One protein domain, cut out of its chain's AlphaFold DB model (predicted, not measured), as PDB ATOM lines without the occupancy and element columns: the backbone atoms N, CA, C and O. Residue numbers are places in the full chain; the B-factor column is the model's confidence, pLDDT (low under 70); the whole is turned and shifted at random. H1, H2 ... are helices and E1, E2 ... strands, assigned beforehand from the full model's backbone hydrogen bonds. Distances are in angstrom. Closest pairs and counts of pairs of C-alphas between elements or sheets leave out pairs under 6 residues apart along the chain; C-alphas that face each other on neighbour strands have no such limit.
ATOM      1  N   ALA A  14     -49.751  19.197 -35.220       82.94
ATOM      2  CA  ALA A  14     -49.124  17.978 -34.727       82.94
ATOM      3  C   ALA A  14     -47.885  17.635 -35.562       82.94
ATOM      4  O   ALA A  14     -47.864  17.820 -36.781       82.94
ATOM      5  N   LEU A  15     -46.855  17.101 -34.907       84.69
ATOM      6  CA  LEU A  15     -45.674  16.591 -35.593       84.69
ATOM      7  C   LEU A  15     -45.973  15.197 -36.157       84.69
ATOM      8  O   LEU A  15     -46.499  14.329 -35.457       84.69
ATOM      9  N   CYS A  16     -45.645  14.979 -37.423       85.75
ATOM     10  CA  CYS A  16     -45.806  13.703 -38.106       85.75
ATOM     11  C   CYS A  16     -44.467  13.254 -38.686       85.75
ATOM     12  O   CYS A  16     -43.740  14.048 -39.277       85.75
ATOM     13  N   GLU A  17     -44.160  11.977 -38.524       85.19
ATOM     14  CA  GLU A  17     -43.106  11.299 -39.267       85.19
ATOM     15  C   GLU A  17     -43.724  10.693 -40.522       85.19
ATOM     16  O   GLU A  17     -44.755  10.014 -40.450       85.19
ATOM     17  N   VAL A  18     -43.111  10.967 -41.667       84.31
ATOM     18  CA  VAL A  18     -43.498  10.401 -42.954       84.31
ATOM     19  C   VAL A  18     -42.280   9.690 -43.520       84.31
ATOM     20  O   VAL A  18     -41.217  10.294 -43.657       84.31
ATOM     21  N   SER A  19     -42.433   8.406 -43.825       84.06
ATOM     22  CA  SER A  19     -41.388   7.572 -44.418       84.06
ATOM     23  C   SER A  19     -41.864   6.980 -45.733       84.06
ATOM     24  O   SER A  19     -43.026   6.581 -45.837       84.06
ATOM     25  N   VAL A  20     -40.958   6.862 -46.698       80.25
ATOM     26  CA  VAL A  20     -41.225   6.195 -47.977       80.25
ATOM     27  C   VAL A  20     -40.501   4.852 -47.985       80.25
ATOM     28  O   VAL A  20     -39.294   4.790 -47.737       80.25
ATOM     29  N   ASP A  21     -41.246   3.772 -48.200       77.75
ATOM     30  CA  ASP A  21     -40.680   2.422 -48.297       77.75
ATOM     31  C   ASP A  21     -40.039   2.167 -49.675       77.75
ATOM     32  O   ASP A  21     -40.217   2.956 -50.606       77.75
ATOM     33  N   GLN A  22     -39.321   1.052 -49.832       74.31
ATOM     34  CA  GLN A  22     -38.684   0.665 -51.104       74.31
ATOM     35  C   GLN A  22     -39.703   0.506 -52.247       74.31
ATOM     36  O   GLN A  22     -39.408   0.865 -53.386       74.31
ATOM     37  N   ASP A  23     -40.936   0.107 -51.921       75.94
ATOM     38  CA  ASP A  23     -42.070   0.013 -52.854       75.94
ATOM     39  C   ASP A  23     -42.803   1.356 -53.079       75.94
ATOM     40  O   ASP A  23     -43.926   1.387 -53.581       75.94
ATOM     41  N   ARG A  24     -42.202   2.490 -52.680       69.38
ATOM     42  CA  ARG A  24     -42.771   3.856 -52.750       69.38
ATOM     43  C   ARG A  24     -44.062   4.072 -51.954       69.38
ATOM     44  O   ARG A  24     -44.745   5.080 -52.133       69.38
ATOM     45  N   LEU A  25     -44.387   3.166 -51.036       72.81
ATOM     46  CA  LEU A  25     -45.525   3.321 -50.136       72.81
ATOM     47  C   LEU A  25     -45.214   4.358 -49.051       72.81
ATOM     48  O   LEU A  25     -44.201   4.264 -48.354       72.81
ATOM     49  N   ILE A  26     -46.111   5.332 -48.898       79.00
ATOM     50  CA  ILE A  26     -46.005   6.385 -47.887       79.00
ATOM     51  C   ILE A  26     -46.602   5.863 -46.579       79.00
ATOM     52  O   ILE A  26     -47.791   5.553 -46.504       79.00
ATOM     53  N   LYS A  27     -45.786   5.796 -45.526       82.38
ATOM     54  CA  LYS A  27     -46.241   5.504 -44.162       82.38
ATOM     55  C   LYS A  27     -46.188   6.786 -43.346       82.38
ATOM     56  O   LYS A  27     -45.150   7.443 -43.285       82.38
ATOM     57  N   GLN A  28     -47.304   7.127 -42.710       83.88
ATOM     58  CA  GLN A  28     -47.419   8.300 -41.849       83.88
ATOM     59  C   GLN A  28     -47.702   7.877 -40.410       83.88
ATOM     60  O   GLN A  28     -48.600   7.078 -40.144       83.88
ATOM     61  N   LYS A  29     -46.983   8.487 -39.468       85.19
ATOM     62  CA  LYS A  29     -47.201   8.303 -38.036       85.19
ATOM     63  C   LYS A  29     -47.206   9.644 -37.314       85.19
ATOM     64  O   LYS A  29     -46.254  10.415 -37.406       85.19
ATOM     65  N   ARG A  30     -48.265   9.915 -36.544       84.44
ATOM     66  CA  ARG A  30     -48.286  11.054 -35.619       84.44
ATOM     67  C   ARG A  30     -47.340  10.782 -34.457       84.44
ATOM     68  O   ARG A  30     -47.377   9.711 -33.850       84.44
ATOM     69  N   LEU A  31     -46.519  11.770 -34.142       84.25
ATOM     70  CA  LEU A  31     -45.592  11.720 -33.030       84.25
ATOM     71  C   LEU A  31     -46.190  12.385 -31.779       84.25
ATOM     72  O   LEU A  31     -46.961  13.339 -31.909       84.25
ATOM     73  N   PRO A  32     -45.864  11.891 -30.570       83.19
ATOM     74  CA  PRO A  32     -46.260  12.540 -29.324       83.19
ATOM     75  C   PRO A  32     -45.689  13.959 -29.180       83.19
ATOM     76  O   PRO A  32     -44.611  14.271 -29.684       83.19
ATOM     77  N   ASP A  33     -46.403  14.798 -28.425       78.19
ATOM     78  CA  ASP A  33     -46.133  16.239 -28.294       78.19
ATOM     79  C   ASP A  33     -44.784  16.573 -27.629       78.19
ATOM     80  O   ASP A  33     -44.301  17.703 -27.716       78.19
ATOM     81  N   GLN A  34     -44.169  15.609 -26.940       78.06
ATOM     82  CA  GLN A  34     -42.866  15.762 -26.297       78.06
ATOM     83  C   GLN A  34     -41.933  14.624 -26.711       78.06
ATOM     84  O   GLN A  34     -42.064  13.494 -26.245       78.06
ATOM     85  N   ILE A  35     -40.963  14.936 -27.573       79.06
ATOM     86  CA  ILE A  35     -39.899  14.020 -27.996       79.06
ATOM     87  C   ILE A  35     -38.554  14.735 -27.911       79.06
ATOM     88  O   ILE A  35     -38.403  15.867 -28.364       79.06
ATOM     89  N   ASN A  36     -37.560  14.024 -27.379       83.25
ATOM     90  CA  ASN A  36     -36.162  14.441 -27.382       83.25
ATOM     91  C   ASN A  36     -35.379  13.699 -28.475       83.25
ATOM     92  O   ASN A  36     -35.749  12.589 -28.867       83.25
ATOM     93  N   ASN A  37     -34.276  14.306 -28.921       84.62
ATOM     94  CA  ASN A  37     -33.338  13.743 -29.900       84.62
ATOM     95  C   ASN A  37     -33.993  13.348 -31.238       84.62
ATOM     96  O   ASN A  37     -33.647  12.332 -31.829       84.62
ATOM     97  N   LEU A  38     -34.932  14.171 -31.722       82.75
ATOM     98  CA  LEU A  38     -35.628  13.973 -33.003       82.75
ATOM     99  C   LEU A  38     -34.661  13.664 -34.154       82.75
ATOM    100  O   LEU A  38     -34.862  12.700 -34.879       82.75
ATOM    101  N   ALA A  39     -33.584  14.441 -34.285       80.50
ATOM    102  CA  ALA A  39     -32.626  14.276 -35.377       80.50
ATOM    103  C   ALA A  39     -31.934  12.900 -35.390       80.50
ATOM    104  O   ALA A  39     -31.654  12.377 -36.460       80.50
ATOM    105  N   GLU A  40     -31.682  12.306 -34.220       84.50
ATOM    106  CA  GLU A  40     -31.019  10.997 -34.101       84.50
ATOM    107  C   GLU A  40     -31.986   9.831 -34.334       84.50
ATOM    108  O   GLU A  40     -31.563   8.734 -34.684       84.50
ATOM    109  N   LYS A  41     -33.288  10.061 -34.130       81.38
ATOM    110  CA  LYS A  41     -34.337   9.047 -34.291       81.38
ATOM    111  C   LYS A  41     -34.919   8.991 -35.701       81.38
ATOM    112  O   LYS A  41     -35.750   8.125 -35.958       81.38
ATOM    113  N   LEU A  42     -34.513   9.898 -36.589       83.81
ATOM    114  CA  LEU A  42     -35.032   9.969 -37.948       83.81
ATOM    115  C   LEU A  42     -34.309   8.949 -38.847       83.81
ATOM    116  O   LEU A  42     -33.103   9.092 -39.066       83.81
ATOM    117  N   PRO A  43     -35.005   7.938 -39.399       83.75
ATOM    118  CA  PRO A  43     -34.393   7.030 -40.358       83.75
ATOM    119  C   PRO A  43     -34.102   7.750 -41.685       83.75
ATOM    120  O   PRO A  43     -34.726   8.757 -42.025       83.75
ATOM    121  N   LEU A  44     -33.150   7.219 -42.458       81.81
ATOM    122  CA  LEU A  44     -32.662   7.843 -43.699       81.81
ATOM    123  C   LEU A  44     -33.775   8.126 -44.720       81.81
ATOM    124  O   LEU A  44     -33.708   9.121 -45.439       81.81
ATOM    125  N   ASN A  45     -34.803   7.276 -44.752       80.19
ATOM    126  CA  ASN A  45     -35.948   7.351 -45.658       80.19
ATOM    127  C   ASN A  45     -37.168   8.086 -45.071       80.19
ATOM    128  O   ASN A  45     -38.265   7.965 -45.619       80.19
ATOM    129  N   ALA A  46     -37.008   8.819 -43.963       83.62
ATOM    130  CA  ALA A  46     -38.087   9.593 -43.358       83.62
ATOM    131  C   ALA A  46     -37.773  11.083 -43.227       83.62
ATOM    132  O   ALA A  46     -36.621  11.536 -43.202       83.62
ATOM    133  N   ARG A  47     -38.849  11.860 -43.104       84.50
ATOM    134  CA  ARG A  47     -38.844  13.295 -42.823       84.50
ATOM    135  C   ARG A  47     -39.934  13.634 -41.805       84.50
ATOM    136  O   ARG A  47     -40.967  12.967 -41.727       84.50
ATOM    137  N   TYR A  48     -39.692  14.678 -41.016       85.44
ATOM    138  CA  TYR A  48     -40.683  15.222 -40.090       85.44
ATOM    139  C   TYR A  48     -41.436  16.383 -40.736       85.44
ATOM    140  O   TYR A  48     -40.817  17.320 -41.234       85.44
ATOM    141  N   TYR A  49     -42.763  16.347 -40.656       80.88
ATOM    142  CA  TYR A  49     -43.659  17.394 -41.142       80.88
ATOM    143  C   TYR A  49     -44.543  17.908 -40.003       80.88
ATOM    144  O   TYR A  49     -44.937  17.155 -39.109       80.88
ATOM    145  N   LEU A  50     -44.882  19.195 -40.040       82.88
ATOM    146  CA  LEU A  50     -45.897  19.787 -39.168       82.88
ATOM    147  C   LEU A  50     -47.239  19.776 -39.902       82.88
ATOM    148  O   LEU A  50     -47.377  20.404 -40.947       82.88
ATOM    149  N   LYS A  51     -48.228  19.062 -39.357       79.94
ATOM    150  CA  LYS A  51     -49.585  18.968 -39.915       79.94
ATOM    151  C   LYS A  51     -50.556  19.797 -39.092       79.94
ATOM    152  O   LYS A  51     -50.516  19.708 -37.869       79.94
ATOM    153  N   SER A  52     -51.448  20.556 -39.730       79.81
ATOM    154  CA  SER A  52     -52.563  21.181 -39.006       79.81
ATOM    155  C   SER A  52     -53.542  20.112 -38.517       79.81
ATOM    156  O   SER A  52     -53.923  19.235 -39.287       79.81
ATOM    157  N   ASN A  53     -54.010  20.211 -37.273       75.06
ATOM    158  CA  ASN A  53     -55.035  19.325 -36.712       75.06
ATOM    159  C   ASN A  53     -56.391  19.460 -37.426       75.06
ATOM    160  O   ASN A  53     -57.231  18.574 -37.299       75.06
ATOM    161  N   THR A  54     -56.613  20.554 -38.161       73.19
ATOM    162  CA  THR A  54     -57.840  20.791 -38.936       73.19
ATOM    163  C   THR A  54     -57.766  20.284 -40.375       73.19
ATOM    164  O   THR A  54     -58.809  20.166 -41.011       73.19
ATOM    165  N   SER A  55     -56.570  19.985 -40.901       69.75
ATOM    166  CA  SER A  55     -56.404  19.493 -42.273       69.75
ATOM    167  C   SER A  55     -56.352  17.967 -42.284       69.75
ATOM    168  O   SER A  55     -55.525  17.345 -41.614       69.75
ATOM    169  N   SER A  56     -57.234  17.346 -43.063       66.31
ATOM    170  CA  SER A  56     -57.241  15.906 -43.331       66.31
ATOM    171  C   SER A  56     -56.317  15.505 -44.488       66.31
ATOM    172  O   SER A  56     -56.153  14.311 -44.721       66.31
ATOM    173  N   GLU A  57     -55.647  16.455 -45.147       68.25
ATOM    174  CA  GLU A  57     -54.825  16.209 -46.340       68.25
ATOM    175  C   GLU A  57     -53.691  15.211 -46.072       68.25
ATOM    176  O   GLU A  57     -53.011  15.256 -45.038       68.25
ATOM    177  N   GLN A  58     -53.509  14.262 -46.986       68.69
ATOM    178  CA  GLN A  58     -52.409  13.305 -46.917       68.69
ATOM    179  C   GLN A  58     -51.111  13.985 -47.347       68.69
ATOM    180  O   GLN A  58     -51.093  14.769 -48.289       68.69
ATOM    181  N   PHE A  59     -50.015  13.677 -46.652       68.94
ATOM    182  CA  PHE A  59     -48.704  14.128 -47.096       68.94
ATOM    183  C   PHE A  59     -48.307  13.370 -48.356       68.94
ATOM    184  O   PHE A  59     -48.354  12.140 -48.397       68.94
ATOM    185  N   LEU A  60     -47.908  14.123 -49.370       66.19
ATOM    186  CA  LEU A  60     -47.410  13.591 -50.625       66.19
ATOM    187  C   LEU A  60     -45.935  13.213 -50.469       66.19
ATOM    188  O   LEU A  60     -45.201  13.830 -49.695       66.19
ATOM    189  N   SER A  61     -45.492  12.201 -51.216       70.38
ATOM    190  CA  SER A  61     -44.057  11.960 -51.383       70.38
ATOM    191  C   SER A  61     -43.433  13.130 -52.141       70.38
ATOM    192  O   SER A  61     -44.128  13.759 -52.937       70.38
ATOM    193  N   ASP A  62     -42.134  13.386 -51.977       69.06
ATOM    194  CA  ASP A  62     -41.455  14.454 -52.726       69.06
ATOM    195  C   ASP A  62     -41.658  14.298 -54.249       69.06
ATOM    196  O   ASP A  62     -41.909  15.279 -54.942       69.06
ATOM    197  N   SER A  63     -41.663  13.063 -54.771       69.44
ATOM    198  CA  SER A  63     -41.973  12.794 -56.184       69.44
ATOM    199  C   SER A  63     -43.410  13.157 -56.571       69.44
ATOM    200  O   SER A  63     -43.624  13.790 -57.601       69.44
ATOM    201  N   THR A  64     -44.396  12.797 -55.748       70.06
ATOM    202  CA  THR A  64     -45.813  13.078 -56.031       70.06
ATOM    203  C   THR A  64     -46.130  14.561 -55.845       70.06
ATOM    204  O   THR A  64     -46.882  15.128 -56.626       70.06
ATOM    205  N   ALA A  65     -45.513  15.213 -54.857       69.75
ATOM    206  CA  ALA A  65     -45.632  16.645 -54.630       69.75
ATOM    207  C   ALA A  65     -45.081  17.436 -55.820       69.75
ATOM    208  O   ALA A  65     -45.724  18.374 -56.271       69.75
ATOM    209  N   VAL A  66     -43.930  17.036 -56.374       72.19
ATOM    210  CA  VAL A  66     -43.391  17.650 -57.597       72.19
ATOM    211  C   VAL A  66     -44.345  17.453 -58.776       72.19
ATOM    212  O   VAL A  66     -44.593  18.404 -59.508       72.19
ATOM    213  N   GLU A  67     -44.929  16.267 -58.956       72.69
ATOM    214  CA  GLU A  67     -45.912  16.026 -60.023       72.69
ATOM    215  C   GLU A  67     -47.195  16.859 -59.869       72.69
ATOM    216  O   GLU A  67     -47.709  17.372 -60.864       72.69
ATOM    217  N   GLU A  68     -47.714  17.022 -58.650       71.38
ATOM    218  CA  GLU A  68     -48.874  17.884 -58.391       71.38
ATOM    219  C   GLU A  68     -48.541  19.363 -58.570       71.38
ATOM    220  O   GLU A  68     -49.274  20.069 -59.257       71.38
ATOM    221  N   LEU A  69     -47.380  19.813 -58.090       70.75
ATOM    222  CA  LEU A  69     -46.894  21.173 -58.325       70.75
ATOM    223  C   LEU A  69     -46.706  21.460 -59.820       70.75
ATOM    224  O   LEU A  69     -47.023  22.552 -60.277       70.75
ATOM    225  N   LEU A  70     -46.228  20.490 -60.606       69.81
ATOM    226  CA  LEU A  70     -46.115  20.618 -62.063       69.81
ATOM    227  C   LEU A  70     -47.487  20.673 -62.750       69.81
ATOM    228  O   LEU A  70     -47.636  21.359 -63.762       69.81
ATOM    229  N   LYS A  71     -48.497  19.970 -62.225       67.50
ATOM    230  CA  LYS A  71     -49.879  20.070 -62.717       67.50
ATOM    231  C   LYS A  71     -50.487  21.433 -62.402       67.50
ATOM    232  O   LYS A  71     -51.075  22.027 -63.300       67.50
ATOM    233  N   ASP A  72     -50.288  21.939 -61.190       63.81
ATOM    234  CA  ASP A  72     -50.752  23.268 -60.777       63.81
ATOM    235  C   ASP A  72     -50.018  24.389 -61.519       63.81
ATOM    236  O   ASP A  72     -50.604  25.420 -61.848       63.81
ATOM    237  N   TRP A  73     -48.739  24.183 -61.844       63.25
ATOM    238  CA  TRP A  73     -47.954  25.164 -62.586       63.25
ATOM    239  C   TRP A  73     -48.349  25.256 -64.067       63.25
ATOM    240  O   TRP A  73     -48.167  26.306 -64.686       63.25
ATOM    241  N   ASN A  74     -48.949  24.210 -64.641       66.31
ATOM    242  CA  ASN A  74     -49.446  24.222 -66.017       66.31
ATOM    243  C   ASN A  74     -50.723  25.075 -66.148       66.31
ATOM    244  O   ASN A  74     -51.834  24.571 -66.314       66.31
TER     245      ASN A  74
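AT A GLANCE: This is residues 14 to 74 of the 241 residues of the protein "Rap guanine nucleotide exchange factor" of Brachionus plicatilis (UniProt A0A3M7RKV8). The domain is a small, strongly twisted sheet of three strands, E1, E2 and E3, with two helices at opposite ends of the longest axis: short H1 in the loop between E2 and E3, and H2 after the sheet. Neither helix covers the sheet, and residues 69 to 74 at the far end of H2 stick out. The printed part has 61 residues with two named helices and three named strands, in the order E1, E2, H1, E3, H2; the sheet runs E2, E1, E3, all antiparallel, and the class is mixed, helices and strands. The whole is loose, with a radius of gyration of the C-alphas of 13.1 A, and flat, spanning 42 by 30 by 16 A.

HOW THE PARTS SIT: E1, residues 14 to 20, is the inner strand, and E2, residues 26 to 30, is an edge strand antiparallel to it at 156 degrees. E1 and E2 form a hairpin, with N 17 and O 29 at 2.8 A and N 27 and O 19 at 2.9 A, within hydrogen-bond range. H1, residues 38 to 41, is not on the sheet, with 3 pairs of C-alphas within 10 A, and is apart from E1. E3, residues 46 to 52, is the other edge strand, antiparallel to E1 at 144 degrees, with N 16 and O 49 at 2.8 A and N 47 and O 18 at 2.9 A, within hydrogen-bond range. C-alphas 19 and 46, which face each other, are 4.0 A apart. E2, H1 and E3 make a split strand-helix-strand unit, two strands running the same way with E1 between them in the sheet, and its crossover is right-handed. H2, residues 62 to 73, is not on the sheet, with 1 pair of C-alphas within 10 A, and is apart from E1, E2 and H1. Each O i to N i+4 pair in H2 is within hydrogen-bond range, while H1 is too short for such a pair.

IN THESE COORDINATES: E1 begins at C-alpha 14 (-49.124, 17.978, -34.727) and is 19.4 A long. E2 is 13.3 A long, and H1, four residues, follows it. E3 is 19.0 A long, from Ala 46 to Ser 52. H2 is 15.9 A long and ends at C-alpha 73 (-47.954, 25.164, -62.586).

THE WHOLE: The C-alphas of Asn 36 and Asn 74, the two farthest apart, are 42.0 A apart. The printed part has no cut, and no link is long. The mean pLDDT of the printed part is 77.1; it is under 70 at residue 24, residues 55 to 60, 62 to 63, 65 and 70 to 74.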